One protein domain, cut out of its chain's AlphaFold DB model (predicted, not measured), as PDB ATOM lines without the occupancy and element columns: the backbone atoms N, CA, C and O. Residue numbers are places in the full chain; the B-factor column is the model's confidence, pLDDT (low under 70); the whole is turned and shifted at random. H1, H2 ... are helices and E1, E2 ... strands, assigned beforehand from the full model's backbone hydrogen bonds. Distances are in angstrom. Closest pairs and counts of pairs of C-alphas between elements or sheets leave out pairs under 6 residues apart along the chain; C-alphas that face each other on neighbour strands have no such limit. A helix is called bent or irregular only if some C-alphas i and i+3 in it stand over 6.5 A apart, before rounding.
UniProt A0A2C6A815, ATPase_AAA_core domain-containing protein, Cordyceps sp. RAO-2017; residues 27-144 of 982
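AT A GLANCE: This is residues 27 to 144 of the 982 residues of the protein "ATPase_AAA_core domain-containing protein" of Cordyceps sp. RAO-2017 (UniProt A0A2C6A815). The core is a small closed barrel of six strands, E1 to E6, with the longest helix, H3, packed along its outside over E3 and the short helix H1 on its outside elsewhere. At one end of the long axis the loop of residues 60 to 66 sticks out beyond the short H2; at the other end lie H3 and the four-residue H4. The printed part has 118 residues, with four named helices and six named strands in the order E1 E2 H1 H2 E3 E4 E5 H3 H4 E6, and the class is mixed, helices and strands. Round the ring run E1, E5, E2, E4, E3, E6 and back to E1, with parallel and antiparallel neighbours mixed. The whole is compact, with a radius of gyration of the C-alphas of 14.3 A and spans of 45 by 33 by 22 A.

HOW THE PARTS SIT: In the barrel, E1, residues 27 to 32, and E5, residues 104 to 107, are parallel neighbours, with N 31 and O 105 2.8 A apart, within hydrogen-bond range. E5 is antiparallel to E2, residues 41 to 44, with N 42 and O 106 at 2.8 A. E2 is parallel to E4, residues 90 to 97, with N 95 and O 41 at 2.8 A. E4 and E3, residues 71 to 77, form an antiparallel hairpin, with N 75 and O 90 at 2.8 A. E4 bends by 52 degrees at residue 93, and its pairing is staggered: residues 90 to 94 pair with E3 and residues 94 to 97 with E2. E3 is antiparallel to E6, residues 137 to 143, with N 74 and O 142 at 2.9 A. E6 closes the ring as the antiparallel neighbour of E1, with N 30 and O 137 at 2.8 A. H3, residues 112 to 124, is on the barrel and outside it, at a height over the sheet of 8.5 A. It lies over E3 and runs along the strands, at 12 degrees to E3 on the local plane; it is only just not over E4, on which 2 of its C-alphas fall. The closest C-alphas of H3 and E3 are those of Pro 77 and Leu 121, 6.0 A apart. H3 is irregular, with C-alphas 113 and 116 7.2 A apart. With residues 118 to 122 alone it touches H4, residues 127 to 130, the closest C-alphas being those of Gln 122 and Leu 129, 6.8 A apart. H4 is not on the barrel. H1, residues 45 to 51, is on the barrel and outside it, at a height of 7.4 A, and lies over none of the strands, but only just: 2 of its C-alphas fall on E5. Its closest C-alpha pair with E6 is Leu 51 and Asp 143, 5.5 A apart. H2, residues 56 to 59, is not on the barrel; it is close to H1 but not clearly touching, with Ala 49 and Thr 56 the closest C-alphas at 5.9 A. In H1 every O i to N i+4 pair is within hydrogen-bond range, in H3 7 of 9 are, and H2 and H4 are too short for such a pair.

IN THESE COORDINATES: E1 begins at C-alpha 27, (177.640, 118.275, 130.799), and is 16.7 A long. E2 and E5 are 10.2 A each, E3 is 19.8 A, E4 20.8 A and E6 19.1 A. H3 is 19.9 A long and ends at C-alpha 124, (188.626, 127.048, 121.936); H1 is 9.9 A, H2 5.6 A and H4 5.3 A. E6 ends at C-alpha 143, (168.729, 126.865, 132.359).

THE WHOLE: The two C-alphas farthest apart are those of Glu 63 and Gln 123, 44.9 A. The printed part has no cut. The links from H2 to E3 and from E3 to E4 are long; the latter, residues 78 to 89, has C-alphas 12 to 20 A from the mean of all C-alphas. Residues 60 to 66 stand free. The mean pLDDT of the printed part is 81.8, and residues 56 to 68 and 130 to 135 are under 70.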
ATOM      1  N   SER A  27     176.900 118.738 131.987       93.62
ATOM      2  CA  SER A  27     177.640 118.275 130.799       93.62
ATOM      3  C   SER A  27     176.743 117.439 129.888       93.62
ATOM      4  O   SER A  27     176.069 116.528 130.362       93.62
ATOM      5  N   ALA A  28     176.760 117.717 128.584       94.56
ATOM      6  CA  ALA A  28     175.982 116.989 127.585       94.56
ATOM      7  C   ALA A  28     176.702 116.928 126.230       94.56
ATOM      8  O   ALA A  28     177.781 117.497 126.036       94.56
ATOM      9  N   ARG A  29     176.078 116.243 125.269       93.88
ATOM     10  CA  ARG A  29     176.582 116.079 123.904       93.88
ATOM     11  C   ARG A  29     175.683 116.780 122.887       93.88
ATOM     12  O   ARG A  29     174.539 116.377 122.689       93.88
ATOM     13  N   LEU A  30     176.236 117.781 122.208       92.19
ATOM     14  CA  LEU A  30     175.646 118.416 121.033       92.19
ATOM     15  C   LEU A  30     175.876 117.537 119.797       92.19
ATOM     16  O   LEU A  30     177.005 117.129 119.510       92.19
ATOM     17  N   ILE A  31     174.812 117.265 119.049       90.56
ATOM     18  CA  ILE A  31     174.835 116.533 117.781       90.56
ATOM     19  C   ILE A  31     174.215 117.428 116.707       90.56
ATOM     20  O   ILE A  31     173.145 118.001 116.900       90.56
ATOM     21  N   LEU A  32     174.905 117.563 115.575       88.12
ATOM     22  CA  LEU A  32     174.414 118.317 114.426       88.12
ATOM     23  C   LEU A  32     173.771 117.339 113.438       88.12
ATOM     24  O   LEU A  32     174.466 116.498 112.867       88.12
ATOM     25  N   ASP A  33     172.454 117.428 113.262       83.62
ATOM     26  CA  ASP A  33     171.673 116.533 112.402       83.62
ATOM     27  C   ASP A  33     170.974 117.323 111.288       83.62
ATOM     28  O   ASP A  33     170.041 118.088 111.528       83.62
ATOM     29  N   GLY A  34     171.414 117.108 110.045       80.19
ATOM     30  CA  GLY A  34     170.839 117.727 108.846       80.19
ATOM     31  C   GLY A  34     169.408 117.284 108.513       80.19
ATOM     32  O   GLY A  34     168.833 117.789 107.556       80.19
ATOM     33  N   ARG A  35     168.827 116.349 109.275       83.31
ATOM     34  CA  ARG A  35     167.400 115.992 109.200       83.31
ATOM     35  C   ARG A  35     166.500 116.984 109.938       83.31
ATOM     36  O   ARG A  35     165.295 116.983 109.705       83.31
ATOM     37  N   ILE A  36     167.061 117.800 110.831       81.75
ATOM     38  CA  ILE A  36     166.311 118.802 111.592       81.75
ATOM     39  C   ILE A  36     166.160 120.061 110.738       81.75
ATOM     40  O   ILE A  36     167.144 120.681 110.337       81.75
ATOM     41  N   THR A  37     164.909 120.439 110.481       77.56
ATOM     42  CA  THR A  37     164.519 121.628 109.705       77.56
ATOM     43  C   THR A  37     164.027 122.787 110.578       77.56
ATOM     44  O   THR A  37     163.677 123.836 110.046       77.56
ATOM     45  N   SER A  38     163.994 122.618 111.904       83.25
ATOM     46  CA  SER A  38     163.679 123.676 112.868       83.25
ATOM     47  C   SER A  38     164.932 124.426 113.323       83.25
ATOM     48  O   SER A  38     165.970 123.819 113.590       83.25
ATOM     49  N   ASP A  39     164.813 125.744 113.492       81.31
ATOM     50  CA  ASP A  39     165.876 126.576 114.071       81.31
ATOM     51  C   ASP A  39     166.099 126.266 115.559       81.31
ATOM     52  O   ASP A  39     167.235 126.272 116.037       81.31
ATOM     53  N   ALA A  40     165.016 125.945 116.277       89.81
ATOM     54  CA  ALA A  40     165.064 125.443 117.645       89.81
ATOM     55  C   ALA A  40     165.578 123.999 117.692       89.81
ATOM     56  O   ALA A  40     165.169 123.148 116.893       89.81
ATOM     57  N   GLY A  41     166.464 123.732 118.652       90.19
ATOM     58  CA  GLY A  41     167.037 122.410 118.882       90.19
ATOM     59  C   GLY A  41     166.111 121.484 119.666       90.19
ATOM     60  O   GLY A  41     165.138 121.908 120.288       90.19
ATOM     61  N   LEU A  42     166.451 120.202 119.681       93.56
ATOM     62  CA  LEU A  42     165.779 119.176 120.472       93.56
ATOM     63  C   LEU A  42     166.653 118.819 121.680       93.56
ATOM     64  O   LEU A  42     167.845 118.560 121.519       93.56
ATOM     65  N   VAL A  43     166.079 118.786 122.883       94.00
ATOM     66  CA  VAL A  43     166.777 118.418 124.132       94.00
ATOM     67  C   VAL A  43     166.185 117.145 124.732       94.00
ATOM     68  O   VAL A  43     164.963 116.981 124.766       94.00
ATOM     69  N   SER A  44     167.039 116.225 125.189       94.25
ATOM     70  CA  SER A  44     166.598 114.946 125.748       94.25
ATOM     71  C   SER A  44     165.784 115.120 127.041       94.25
ATOM     72  O   SER A  44     165.986 116.055 127.822       94.25
ATOM     73  N   GLN A  45     164.815 114.226 127.260       90.88
ATOM     74  CA  GLN A  45     163.810 114.367 128.325       90.88
ATOM     75  C   GLN A  45     164.405 114.371 129.749       90.88
ATOM     76  O   GLN A  45     163.852 115.012 130.643       90.88
ATOM     77  N   ASP A  46     165.548 113.709 129.953       91.81
ATOM     78  CA  ASP A  46     166.324 113.731 131.198       91.81
ATOM     79  C   ASP A  46     166.932 115.117 131.470       91.81
ATOM     80  O   ASP A  46     166.696 115.686 132.537       91.81
ATOM     81  N   LEU A  47     167.622 115.705 130.485       91.62
ATOM     82  CA  LEU A  47     168.152 117.071 130.570       91.62
ATOM     83  C   LEU A  47     167.029 118.085 130.792       91.62
ATOM     84  O   LEU A  47     167.175 118.993 131.606       91.62
ATOM     85  N   PHE A  48     165.891 117.927 130.112       91.62
ATOM     86  CA  PHE A  48     164.754 118.828 130.290       91.62
ATOM     87  C   PHE A  48     164.179 118.767 131.715       91.62
ATOM     88  O   PHE A  48     163.937 119.809 132.323       91.62
ATOM     89  N   ALA A  49     164.001 117.571 132.282       89.12
ATOM     90  CA  ALA A  49     163.520 117.409 133.655       89.12
ATOM     91  C   ALA A  49     164.518 117.935 134.708       89.12
ATOM     92  O   ALA A  49     164.107 118.414 135.768       89.12
ATOM     93  N   ASP A  50     165.818 117.862 134.414       88.88
ATOM     94  CA  ASP A  50     166.908 118.252 135.312       88.88
ATOM     95  C   ASP A  50     167.284 119.754 135.218       88.88
ATOM     96  O   ASP A  50     167.749 120.347 136.197       88.88
ATOM     97  N   LEU A  51     167.035 120.404 134.074       88.81
ATOM     98  CA  LEU A  51     167.166 121.858 133.875       88.81
ATOM     99  C   LEU A  51     165.875 122.617 134.235       88.81
ATOM    100  O   LEU A  51     165.931 123.672 134.867       88.81
ATOM    101  N   PHE A  52     164.702 122.063 133.909       88.56
ATOM    102  CA  PHE A  52     163.393 122.700 134.110       88.56
ATOM    103  C   PHE A  52     162.466 121.908 135.061       88.56
ATOM    104  O   PHE A  52     161.304 121.659 134.724       88.56
ATOM    105  N   PRO A  53     162.897 121.579 136.303       84.00
ATOM    106  CA  PRO A  53     162.106 120.795 137.265       84.00
ATOM    107  C   PRO A  53     160.821 121.499 137.743       84.00
ATOM    108  O   PRO A  53     160.033 120.916 138.490       84.00
ATOM    109  N   HIS A  54     160.640 122.765 137.357       80.75
ATOM    110  CA  HIS A  54     159.464 123.590 137.612       80.75
ATOM    111  C   HIS A  54     158.401 123.469 136.501       80.75
ATOM    112  O   HIS A  54     157.216 123.600 136.790       80.75
ATOM    113  N   LEU A  55     158.804 123.153 135.261       78.88
ATOM    114  CA  LEU A  55     157.904 122.985 134.110       78.88
ATOM    115  C   LEU A  55     157.430 121.535 133.926       78.88
ATOM    116  O   LEU A  55     156.375 121.307 133.339       78.88
ATOM    117  N   THR A  56     158.160 120.549 134.458       68.75
ATOM    118  CA  THR A  56     157.885 119.111 134.247       68.75
ATOM    119  C   THR A  56     156.472 118.689 134.670       68.75
ATOM    120  O   THR A  56     155.881 117.813 134.051       68.75
ATOM    121  N   ASN A  57     155.904 119.337 135.694       56.94
ATOM    122  CA  ASN A  57     154.539 119.071 136.160       56.94
ATOM    123  C   ASN A  57     153.449 119.726 135.292       56.94
ATOM    124  O   ASN A  57     152.300 119.309 135.379       56.94
ATOM    125  N   ALA A  58     153.778 120.753 134.498       53.62
ATOM    126  CA  ALA A  58     152.822 121.410 133.603       53.62
ATOM    127  C   ALA A  58     152.621 120.592 132.318       53.62
ATOM    128  O   ALA A  58     151.491 120.385 131.893       53.62
ATOM    129  N   VAL A  59     153.714 120.046 131.767       52.00
ATOM    130  CA  VAL A  59     153.699 119.172 130.575       52.00
ATOM    131  C   VAL A  59     152.884 117.888 130.807       52.00
ATOM    132  O   VAL A  59     152.309 117.344 129.877       52.00
ATOM    133  N   ALA A  60     152.786 117.418 132.054       47.28
ATOM    134  CA  ALA A  60     152.013 116.229 132.423       47.28
ATOM    135  C   ALA A  60     150.495 116.477 132.609       47.28
ATOM    136  O   ALA A  60     149.799 115.579 133.077       47.28
ATOM    137  N   GLY A  61     149.994 117.686 132.321       43.41
ATOM    138  CA  GLY A  61     148.596 118.083 132.549       43.41
ATOM    139  C   GLY A  61     147.860 118.642 131.325       43.41
ATOM    140  O   GLY A  61     146.736 119.112 131.478       43.41
ATOM    141  N   SER A  62     148.480 118.619 130.144       44.25
ATOM    142  CA  SER A  62     147.902 119.083 128.877       44.25
ATOM    143  C   SER A  62     147.813 117.922 127.887       44.25
ATOM    144  O   SER A  62     148.845 117.417 127.453       44.25
ATOM    145  N   GLU A  63     146.596 117.516 127.520       39.56
ATOM    146  CA  GLU A  63     146.359 116.444 126.534       39.56
ATOM    147  C   GLU A  63     146.559 116.923 125.076       39.56
ATOM    148  O   GLU A  63     146.614 116.110 124.155       39.56
ATOM    149  N   ASP A  64     146.744 118.231 124.862       38.62
ATOM    150  CA  ASP A  64     147.108 118.827 123.573       38.62
ATOM    151  C   ASP A  64     148.592 118.594 123.230       38.62
ATOM    152  O   ASP A  64     149.468 119.413 123.513       38.62
ATOM    153  N   GLU A  65     148.876 117.489 122.537       42.44
ATOM    154  CA  GLU A  65     150.215 117.081 122.065       42.44
ATOM    155  C   GLU A  65     150.823 118.019 120.981       42.44
ATOM    156  O   GLU A  65     151.853 117.719 120.377       42.44
ATOM    157  N   SER A  66     150.197 119.171 120.704       39.50
ATOM    158  CA  SER A  66     150.431 119.998 119.508       39.50
ATOM    159  C   SER A  66     151.272 121.269 119.715       39.50
ATOM    160  O   SER A  66     151.776 121.815 118.733       39.50
ATOM    161  N   THR A  67     151.485 121.740 120.952       44.41
ATOM    162  CA  THR A  67     152.299 122.946 121.233       44.41
ATOM    163  C   THR A  67     153.334 122.721 122.338       44.41
ATOM    164  O   THR A  67     153.185 123.186 123.472       44.41
ATOM    165  N   ALA A  68     154.427 122.026 122.015       56.66
ATOM    166  CA  ALA A  68     155.558 121.870 122.928       56.66
ATOM    167  C   ALA A  68     156.231 123.233 123.212       56.66
ATOM    168  O   ALA A  68     156.837 123.833 122.325       56.66
ATOM    169  N   ARG A  69     156.113 123.738 124.452       72.38
ATOM    170  CA  ARG A  69     156.582 125.081 124.852       72.38
ATOM    171  C   ARG A  69     158.099 125.222 124.672       72.38
ATOM    172  O   ARG A  69     158.869 124.631 125.431       72.38
ATOM    173  N   THR A  70     158.520 126.049 123.713       86.88
ATOM    174  CA  THR A  70     159.931 126.402 123.499       86.88
ATOM    175  C   THR A  70     160.533 126.982 124.776       86.88
ATOM    176  O   THR A  70     160.004 127.929 125.361       86.88
ATOM    177  N   CYS A  71     161.645 126.401 125.208       90.81
ATOM    178  CA  CYS A  71     162.419 126.818 126.370       90.81
ATOM    179  C   CYS A  71     163.801 127.307 125.918       90.81
ATOM    180  O   CYS A  71     164.200 127.095 124.776       90.81
ATOM    181  N   HIS A  72     164.546 127.955 126.810       93.31
ATOM    182  CA  HIS A  72     165.858 128.517 126.489       93.31
ATOM    183  C   HIS A  72     166.932 127.927 127.398       93.31
ATOM    184  O   HIS A  72     166.778 127.883 128.620       93.31
ATOM    185  N   VAL A  73     168.030 127.480 126.795       95.12
ATOM    186  CA  VAL A  73     169.221 127.000 127.505       95.12
ATOM    187  C   VAL A  73     170.432 127.797 127.054       95.12
ATOM    188  O   VAL A  73     170.528 128.193 125.897       95.12
ATOM    189  N   ALA A  74     171.366 128.035 127.964       95.31
ATOM    190  CA  ALA A  74     172.667 128.576 127.618       95.31
ATOM    191  C   ALA A  74     173.644 127.423 127.399       95.31
ATOM    192  O   ALA A  74     173.787 126.575 128.280       95.31
ATOM    193  N   ILE A  75     174.303 127.400 126.240       95.69
ATOM    194  CA  ILE A  75     175.328 126.416 125.883       95.69
ATOM    195  C   ILE A  75     176.718 127.057 125.847       95.69
ATOM    196  O   ILE A  75     176.873 128.206 125.439       95.69
ATOM    197  N   SER A  76     177.742 126.300 126.232       93.75
ATOM    198  CA  SER A  76     179.148 126.627 125.957       93.75
ATOM    199  C   SER A  76     179.889 125.379 125.475       93.75
ATOM    200  O   SER A  76     179.483 124.264 125.822       93.75
ATOM    201  N   PRO A  77     181.007 125.508 124.736       90.75
ATOM    202  CA  PRO A  77     181.958 124.409 124.592       90.75
ATOM    203  C   PRO A  77     182.358 123.871 125.972       90.75
ATOM    204  O   PRO A  77     182.445 124.644 126.936       90.75
ATOM    205  N   TRP A  78     182.583 122.560 126.091       89.44
ATOM    206  CA  TRP A  78     182.971 121.981 127.375       89.44
ATOM    207  C   TRP A  78     184.301 122.565 127.862       89.44
ATOM    208  O   TRP A  78     185.311 122.532 127.155       89.44
ATOM    209  N   SER A  79     184.297 123.093 129.085       83.94
ATOM    210  CA  SER A  79     185.490 123.605 129.754       83.94
ATOM    211  C   SER A  79     185.477 123.244 131.242       83.94
ATOM    212  O   SER A  79     184.416 123.252 131.872       83.94
ATOM    213  N   PRO A  80     186.639 122.915 131.832       76.12
ATOM    214  CA  PRO A  80     186.754 122.782 133.276       76.12
ATOM    215  C   PRO A  80     186.479 124.138 133.946       76.12
ATOM    216  O   PRO A  80     186.897 125.178 133.446       76.12
ATOM    217  N   ASP A  81     185.805 124.094 135.095       73.81
ATOM    218  CA  ASP A  81     185.552 125.247 135.973       73.81
ATOM    219  C   ASP A  81     184.830 126.440 135.309       73.81
ATOM    220  O   ASP A  81     185.106 127.596 135.618       73.81
ATOM    221  N   ALA A  82     183.870 126.148 134.422       81.50
ATOM    222  CA  ALA A  82     182.987 127.150 133.827       81.50
ATOM    223  C   ALA A  82     182.112 127.885 134.864       81.50
ATOM    224  O   ALA A  82     181.579 127.270 135.792       81.50
ATOM    225  N   ASP A  83     181.906 129.184 134.644       82.00
ATOM    226  CA  ASP A  83     181.167 130.100 135.521       82.00
ATOM    227  C   ASP A  83     180.148 130.927 134.695       82.00
ATOM    228  O   ASP A  83     180.462 131.330 133.569       82.00
ATOM    229  N   PRO A  84     178.930 131.208 135.201       83.75
ATOM    230  CA  PRO A  84     177.950 132.086 134.544       83.75
ATOM    231  C   PRO A  84     178.481 133.464 134.104       83.75
ATOM    232  O   PRO A  84     177.981 134.026 133.130       83.75
ATOM    233  N   SER A  85     179.467 134.014 134.817       80.06
ATOM    234  CA  SER A  85     180.018 135.358 134.608       80.06
ATOM    235  C   SER A  85     181.254 135.398 133.702       80.06
ATOM    236  O   SER A  85     181.298 136.223 132.787       80.06
ATOM    237  N   ASP A  86     182.221 134.495 133.901       76.38
ATOM    238  CA  ASP A  86     183.477 134.473 133.133       76.38
ATOM    239  C   ASP A  86     183.346 133.704 131.798       76.38
ATOM    240  O   ASP A  86     183.920 134.114 130.789       76.38
ATOM    241  N   THR A  87     182.579 132.606 131.740       85.06
ATOM    242  CA  THR A  87     182.502 131.747 130.540       85.06
ATOM    243  C   THR A  87     181.717 132.408 129.399       85.06
ATOM    244  O   THR A  87     180.779 133.180 129.620       85.06
ATOM    245  N   ALA A  88     182.102 132.118 128.153       86.88
ATOM    246  CA  ALA A  88     181.352 132.501 126.959       86.88
ATOM    247  C   ALA A  88     180.151 131.557 126.769       86.88
ATOM    248  O   ALA A  88     180.326 130.371 126.487       86.88
ATOM    249  N   TRP A  89     178.945 132.094 126.955       92.56
ATOM    250  CA  TRP A  89     177.676 131.375 126.844       92.56
ATOM    251  C   TRP A  89     176.879 131.880 125.640       92.56
ATOM    252  O   TRP A  89     176.750 133.092 125.454       92.56
ATOM    253  N   SER A  90     176.287 130.961 124.878       94.38
ATOM    254  CA  SER A  90     175.323 131.255 123.812       94.38
ATOM    255  C   SER A  90     173.943 130.742 124.227       94.38
ATOM    256  O   SER A  90     173.767 129.549 124.467       94.38
ATOM    257  N   ILE A  91     172.956 131.627 124.338       95.69
ATOM    258  CA  ILE A  91     171.563 131.278 124.630       95.69
ATOM    259  C   ILE A  91     170.918 130.736 123.355       95.69
ATOM    260  O   ILE A  91     170.959 131.394 122.320       95.69
ATOM    261  N   VAL A  92     170.307 129.554 123.427       94.94
ATOM    262  CA  VAL A  92     169.668 128.891 122.285       94.94
ATOM    263  C   VAL A  92     168.262 128.381 122.638       94.94
ATOM    264  O   VAL A  92     168.034 127.930 123.769       94.94
ATOM    265  N   PRO A  93     167.305 128.440 121.695       94.50
ATOM    266  CA  PRO A  93     165.970 127.881 121.875       94.50
ATOM    267  C   PRO A  93     165.985 126.355 121.719       94.50
ATOM    268  O   PRO A  93     166.603 125.812 120.798       94.50
ATOM    269  N   VAL A  94     165.277 125.656 122.608       93.75
ATOM    270  CA  VAL A  94     165.150 124.192 122.616       93.75
ATOM    271  C   VAL A  94     163.732 123.724 122.941       93.75
ATOM    272  O   VAL A  94     162.986 124.372 123.677       93.75
ATOM    273  N   VAL A  95     163.381 122.549 122.424       93.19
ATOM    274  CA  VAL A  95     162.106 121.855 122.638       93.19
ATOM    275  C   VAL A  95     162.396 120.450 123.198       93.19
ATOM    276  O   VAL A  95     163.311 119.784 122.702       93.19
ATOM    277  N   PRO A  96     161.686 119.973 124.239       91.50
ATOM    278  CA  PRO A  96     161.897 118.628 124.772       91.50
ATOM    279  C   PRO A  96     161.550 117.539 123.748       91.50
ATOM    280  O   PRO A  96     160.545 117.632 123.048       91.50
ATOM    281  N   SER A  97     162.350 116.471 123.704       90.06
ATOM    282  CA  SER A  97     162.090 115.293 122.875       90.06
ATOM    283  C   SER A  97     162.381 113.990 123.623       90.06
ATOM    284  O   SER A  97     163.441 113.814 124.226       90.06
ATOM    285  N   SER A  98     161.435 113.053 123.544       86.38
ATOM    286  CA  SER A  98     161.545 111.679 124.053       86.38
ATOM    287  C   SER A  98     162.284 110.731 123.098       86.38
ATOM    288  O   SER A  98     162.639 109.625 123.492       86.38
ATOM    289  N   ALA A  99     162.546 111.152 121.854       87.69
ATOM    290  CA  ALA A  99     163.234 110.348 120.838       87.69
ATOM    291  C   ALA A  99     164.774 110.418 120.924       87.69
ATOM    292  O   ALA A  99     165.469 109.762 120.148       87.69
ATOM    293  N   LEU A 100     165.314 111.233 121.837       88.81
ATOM    294  CA  LEU A 100     166.748 111.457 122.004       88.81
ATOM    295  C   LEU A 100     167.368 110.558 123.078       88.81
ATOM    296  O   LEU A 100     166.725 110.184 124.058       88.81
ATOM    297  N   ALA A 101     168.657 110.257 122.916       90.75
ATOM    298  CA  ALA A 101     169.432 109.548 123.928       90.75
ATOM    299  C   ALA A 101     169.672 110.435 125.173       90.75
ATOM    300  O   ALA A 101     169.739 111.661 125.031       90.75
ATOM    301  N   PRO A 102     169.856 109.854 126.374       92.31
ATOM    302  CA  PRO A 102     170.153 110.617 127.585       92.31
ATOM    303  C   PRO A 102     171.358 111.549 127.426       92.31
ATOM    304  O   PRO A 102     172.346 111.198 126.777       92.31
ATOM    305  N   SER A 103     171.287 112.725 128.049       93.56
ATOM    306  CA  SER A 103     172.319 113.768 127.992       93.56
ATOM    307  C   SER A 103     172.715 114.208 126.569       93.56
ATOM    308  O   SER A 103     173.886 114.515 126.313       93.56
ATOM    309  N   THR A 104     171.753 114.276 125.636       93.94
ATOM    310  CA  THR A 104     171.987 114.773 124.265       93.94
ATOM    311  C   THR A 104     171.116 115.968 123.886       93.94
ATOM    312  O   THR A 104     169.983 116.135 124.339       93.94
ATOM    313  N   VAL A 105     171.675 116.810 123.019       93.62
ATOM    314  CA  VAL A 105     171.007 117.958 122.405       93.62
ATOM    315  C   VAL A 105     171.261 117.884 120.905       93.62
ATOM    316  O   VAL A 105     172.410 117.769 120.483       93.62
ATOM    317  N   HIS A 106     170.210 117.928 120.093       92.56
ATOM    318  CA  HIS A 106     170.320 117.919 118.636       92.56
ATOM    319  C   HIS A 106     169.960 119.292 118.060       92.56
ATOM    320  O   HIS A 106     168.966 119.892 118.460       92.56
ATOM    321  N   PHE A 107     170.730 119.767 117.084       91.19
ATOM    322  CA  PHE A 107     170.442 120.986 116.323       91.19
ATOM    323  C   PHE A 107     170.632 120.745 114.826       91.19
ATOM    324  O   PHE A 107     171.422 119.890 114.419       91.19
ATOM    325  N   SER A 108     169.954 121.544 114.002       87.88
ATOM    326  CA  SER A 108     170.287 121.634 112.581       87.88
ATOM    327  C   SER A 108     171.679 122.269 112.407       87.88
ATOM    328  O   SER A 108     171.942 123.298 113.036       87.88
ATOM    329  N   PRO A 109     172.577 121.733 111.553       83.81
ATOM    330  CA  PRO A 109     173.887 122.337 111.281       83.81
ATOM    331  C   PRO A 109     173.799 123.731 110.638       83.81
ATOM    332  O   PRO A 109     174.791 124.453 110.630       83.81
ATOM    333  N   SER A 110     172.632 124.103 110.104       82.19
ATOM    334  CA  SER A 110     172.336 125.422 109.537       82.19
ATOM    335  C   SER A 110     171.466 126.309 110.440       82.19
ATOM    336  O   SER A 110     171.020 127.354 109.979       82.19
ATOM    337  N   SER A 111     171.201 125.921 111.698       85.62
ATOM    338  CA  SER A 111     170.431 126.768 112.625       85.62
ATOM    339  C   SER A 111     171.190 128.075 112.916       85.62
ATOM    340  O   SER A 111     172.348 128.015 113.353       85.62
ATOM    341  N   PRO A 112     170.566 129.257 112.737       83.69
ATOM    342  CA  PRO A 112     171.225 130.540 112.969       83.69
ATOM    343  C   PRO A 112     171.617 130.739 114.440       83.69
ATOM    344  O   PRO A 112     172.600 131.423 114.711       83.69
ATOM    345  N   ALA A 113     170.919 130.089 115.380       87.38
ATOM    346  CA  ALA A 113     171.169 130.203 116.818       87.38
ATOM    347  C   ALA A 113     172.521 129.610 117.271       87.38
ATOM    348  O   ALA A 113     172.948 129.843 118.399       87.38
ATOM    349  N   LEU A 114     173.206 128.840 116.414       89.50
ATOM    350  CA  LEU A 114     174.530 128.282 116.711       89.50
ATOM    351  C   LEU A 114     175.705 129.158 116.246       89.50
ATOM    352  O   LEU A 114     176.847 128.774 116.495       89.50
ATOM    353  N   GLN A 115     175.483 130.313 115.606       89.56
ATOM    354  CA  GLN A 115     176.569 131.163 115.089       89.56
ATOM    355  C   GLN A 115     177.534 131.622 116.193       89.56
ATOM    356  O   GLN A 115     178.725 131.303 116.133       89.56
ATOM    357  N   SER A 116     177.018 132.281 117.236       88.38
ATOM    358  CA  SER A 116     177.774 132.657 118.440       88.38
ATOM    359  C   SER A 116     178.582 131.478 119.015       88.38
ATOM    360  O   SER A 116     179.800 131.582 119.195       88.38
ATOM    361  N   PHE A 117     177.940 130.318 119.203       90.75
ATOM    362  CA  PHE A 117     178.582 129.109 119.734       90.75
ATOM    363  C   PHE A 117     179.698 128.585 118.814       90.75
ATOM    364  O   PHE A 117     180.755 128.173 119.294       90.75
ATOM    365  N   ALA A 118     179.490 128.610 117.495       87.88
ATOM    366  CA  ALA A 118     180.470 128.160 116.515       87.88
ATOM    367  C   ALA A 118     181.720 129.053 116.507       87.88
ATOM    368  O   ALA A 118     182.829 128.527 116.426       87.88
ATOM    369  N   VAL A 119     181.572 130.374 116.669       85.94
ATOM    370  CA  VAL A 119     182.711 131.298 116.822       85.94
ATOM    371  C   VAL A 119     183.510 130.967 118.088       85.94
ATOM    372  O   VAL A 119     184.728 130.796 118.013       85.94
ATOM    373  N   THR A 120     182.846 130.781 119.235       85.56
ATOM    374  CA  THR A 120     183.516 130.377 120.486       85.56
ATOM    375  C   THR A 120     184.210 129.015 120.349       85.56
ATOM    376  O   THR A 120     185.356 128.851 120.773       85.56
ATOM    377  N   LEU A 121     183.570 128.033 119.705       84.81
ATOM    378  CA  LEU A 121     184.170 126.720 119.461       84.81
ATOM    379  C   LEU A 121     185.378 126.802 118.509       84.81
ATOM    380  O   LEU A 121     186.346 126.066 118.702       84.81
ATOM    381  N   GLN A 122     185.376 127.723 117.539       82.88
ATOM    382  CA  GLN A 122     186.513 127.964 116.644       82.88
ATOM    383  C   GLN A 122     187.730 128.543 117.378       82.88
ATOM    384  O   GLN A 122     188.863 128.261 116.991       82.88
ATOM    385  N   GLN A 123     187.510 129.334 118.431       77.81
ATOM    386  CA  GLN A 123     188.576 129.865 119.284       77.81
ATOM    387  C   GLN A 123     189.130 128.792 120.242       77.81
ATOM    388  O   GLN A 123     190.344 128.687 120.414       77.81
ATOM    389  N   VAL A 124     188.257 127.982 120.852       78.38
ATOM    390  CA  VAL A 124     188.626 127.048 121.936       78.38
ATOM    391  C   VAL A 124     189.088 125.670 121.435       78.38
ATOM    392  O   VAL A 124     189.991 125.077 122.029       78.38
ATOM    393  N   ALA A 125     188.485 125.137 120.369       79.06
ATOM    394  CA  ALA A 125     188.788 123.803 119.839       79.06
ATOM    395  C   ALA A 125     188.486 123.686 118.323       79.06
ATOM    396  O   ALA A 125     187.593 122.926 117.930       79.06
ATOM    397  N   PRO A 126     189.194 124.430 117.447       75.56
ATOM    398  CA  PRO A 126     188.885 124.497 116.015       75.56
ATOM    399  C   PRO A 126     188.823 123.133 115.302       75.56
ATOM    400  O   PRO A 126     187.999 122.965 114.399       75.56
ATOM    401  N   SER A 127     189.597 122.127 115.732       74.38
ATOM    402  CA  SER A 127     189.521 120.753 115.206       74.38
ATOM    403  C   SER A 127     188.123 120.124 115.292       74.38
ATOM    404  O   SER A 127     187.764 119.294 114.446       74.38
ATOM    405  N   LYS A 128     187.308 120.532 116.277       75.50
ATOM    406  CA  LYS A 128     185.943 120.030 116.504       75.50
ATOM    407  C   LYS A 128     184.945 120.522 115.454       75.50
ATOM    408  O   LYS A 128     183.983 119.813 115.197       75.50
ATOM    409  N   LEU A 129     185.191 121.671 114.816       70.31
ATOM    410  CA  LEU A 129     184.355 122.178 113.717       70.31
ATOM    411  C   LEU A 129     184.674 121.492 112.384       70.31
ATOM    412  O   LEU A 129     183.772 121.166 111.619       70.31
ATOM    413  N   SER A 130     185.956 121.238 112.106       64.69
ATOM    414  CA  SER A 130     186.380 120.532 110.885       64.69
ATOM    415  C   SER A 130     186.072 119.031 110.900       64.69
ATOM    416  O   SER A 130     186.071 118.384 109.854       64.69
ATOM    417  N   SER A 131     185.839 118.455 112.080       57.41
ATOM    418  CA  SER A 131     185.561 117.028 112.235       57.41
ATOM    419  C   SER A 131     184.079 116.732 112.007       57.41
ATOM    420  O   SER A 131     183.237 117.180 112.777       57.41
ATOM    421  N   HIS A 132     183.744 115.876 111.038       55.09
ATOM    422  CA  HIS A 132     182.418 115.238 110.960       55.09
ATOM    423  C   HIS A 132     182.278 114.152 112.048       55.09
ATOM    424  O   HIS A 132     182.158 112.954 111.776       55.09
ATOM    425  N   SER A 133     182.389 114.561 113.312       55.44
ATOM    426  CA  SER A 133     182.508 113.666 114.456       55.44
ATOM    427  C   SER A 133     181.168 113.022 114.803       55.44
ATOM    428  O   SER A 133     180.348 113.607 115.508       55.44
ATOM    429  N   ARG A 134     180.992 111.758 114.396       56.94
ATOM    430  CA  ARG A 134     179.870 110.884 114.808       56.94
ATOM    431  C   ARG A 134     179.722 110.732 116.335       56.94
ATOM    432  O   ARG A 134     178.705 110.235 116.799       56.94
ATOM    433  N   SER A 135     180.727 111.146 117.109       69.62
ATOM    434  CA  SER A 135     180.719 111.218 118.574       69.62
ATOM    435  C   SER A 135     180.057 112.476 119.152       69.62
ATOM    436  O   SER A 135     179.982 112.580 120.371       69.62
ATOM    437  N   GLY A 136     179.635 113.439 118.326       83.00
ATOM    438  CA  GLY A 136     179.158 114.751 118.775       83.00
ATOM    439  C   GLY A 136     180.252 115.659 119.359       83.00
ATOM    440  O   GLY A 136     181.432 115.297 119.417       83.00
ATOM    441  N   ILE A 137     179.827 116.848 119.785       89.50
ATOM    442  CA  ILE A 137     180.624 117.880 120.461       89.50
ATOM    443  C   ILE A 137     180.219 117.892 121.940       89.50
ATOM    444  O   ILE A 137     179.035 117.841 122.261       89.50
ATOM    445  N   GLU A 138     181.185 117.959 122.851       91.56
ATOM    446  CA  GLU A 138     180.914 118.035 124.292       91.56
ATOM    447  C   GLU A 138     180.674 119.493 124.700       91.56
ATOM    448  O   GLU A 138     181.454 120.386 124.354       91.56
ATOM    449  N   ILE A 139     179.571 119.728 125.415       94.12
ATOM    450  CA  ILE A 139     179.088 121.053 125.814       94.12
ATOM    451  C   ILE A 139     178.666 121.079 127.286       94.12
ATOM    452  O   ILE A 139     178.445 120.038 127.911       94.12
ATOM    453  N   LEU A 140     178.525 122.285 127.828       94.62
ATOM    454  CA  LEU A 140     177.875 122.551 129.111       94.62
ATOM    455  C   LEU A 140     176.532 123.252 128.887       94.62
ATOM    456  O   LEU A 140     176.403 124.020 127.934       94.62
ATOM    457  N   LEU A 141     175.559 123.005 129.769       94.56
ATOM    458  CA  LEU A 141     174.235 123.632 129.765       94.56
ATOM    459  C   LEU A 141     173.879 124.294 131.096       94.56
ATOM    460  O   LEU A 141     174.086 123.715 132.165       94.56
ATOM    461  N   LEU A 142     173.219 125.448 131.005       93.38
ATOM    462  CA  LEU A 142     172.459 126.077 132.087       93.38
ATOM    463  C   LEU A 142     171.027 126.385 131.629       93.38
ATOM    464  O   LEU A 142     170.790 126.718 130.468       93.38
ATOM    465  N   ASP A 143     170.073 126.325 132.556       91.88
ATOM    466  CA  ASP A 143     168.729 126.865 132.359       91.88
ATOM    467  C   ASP A 143     168.781 128.403 132.397       91.88
ATOM    468  O   ASP A 143     169.347 128.985 133.332       91.88
ATOM    469  N   VAL A 144     168.198 129.081 131.404       92.31
ATOM    470  CA  VAL A 144     168.279 130.546 131.270       92.31
ATOM    471  C   VAL A 144     166.923 131.161 130.916       92.31
ATOM    472  O   VAL A 144     166.170 130.616 130.113       92.31
TER     473      VAL A 144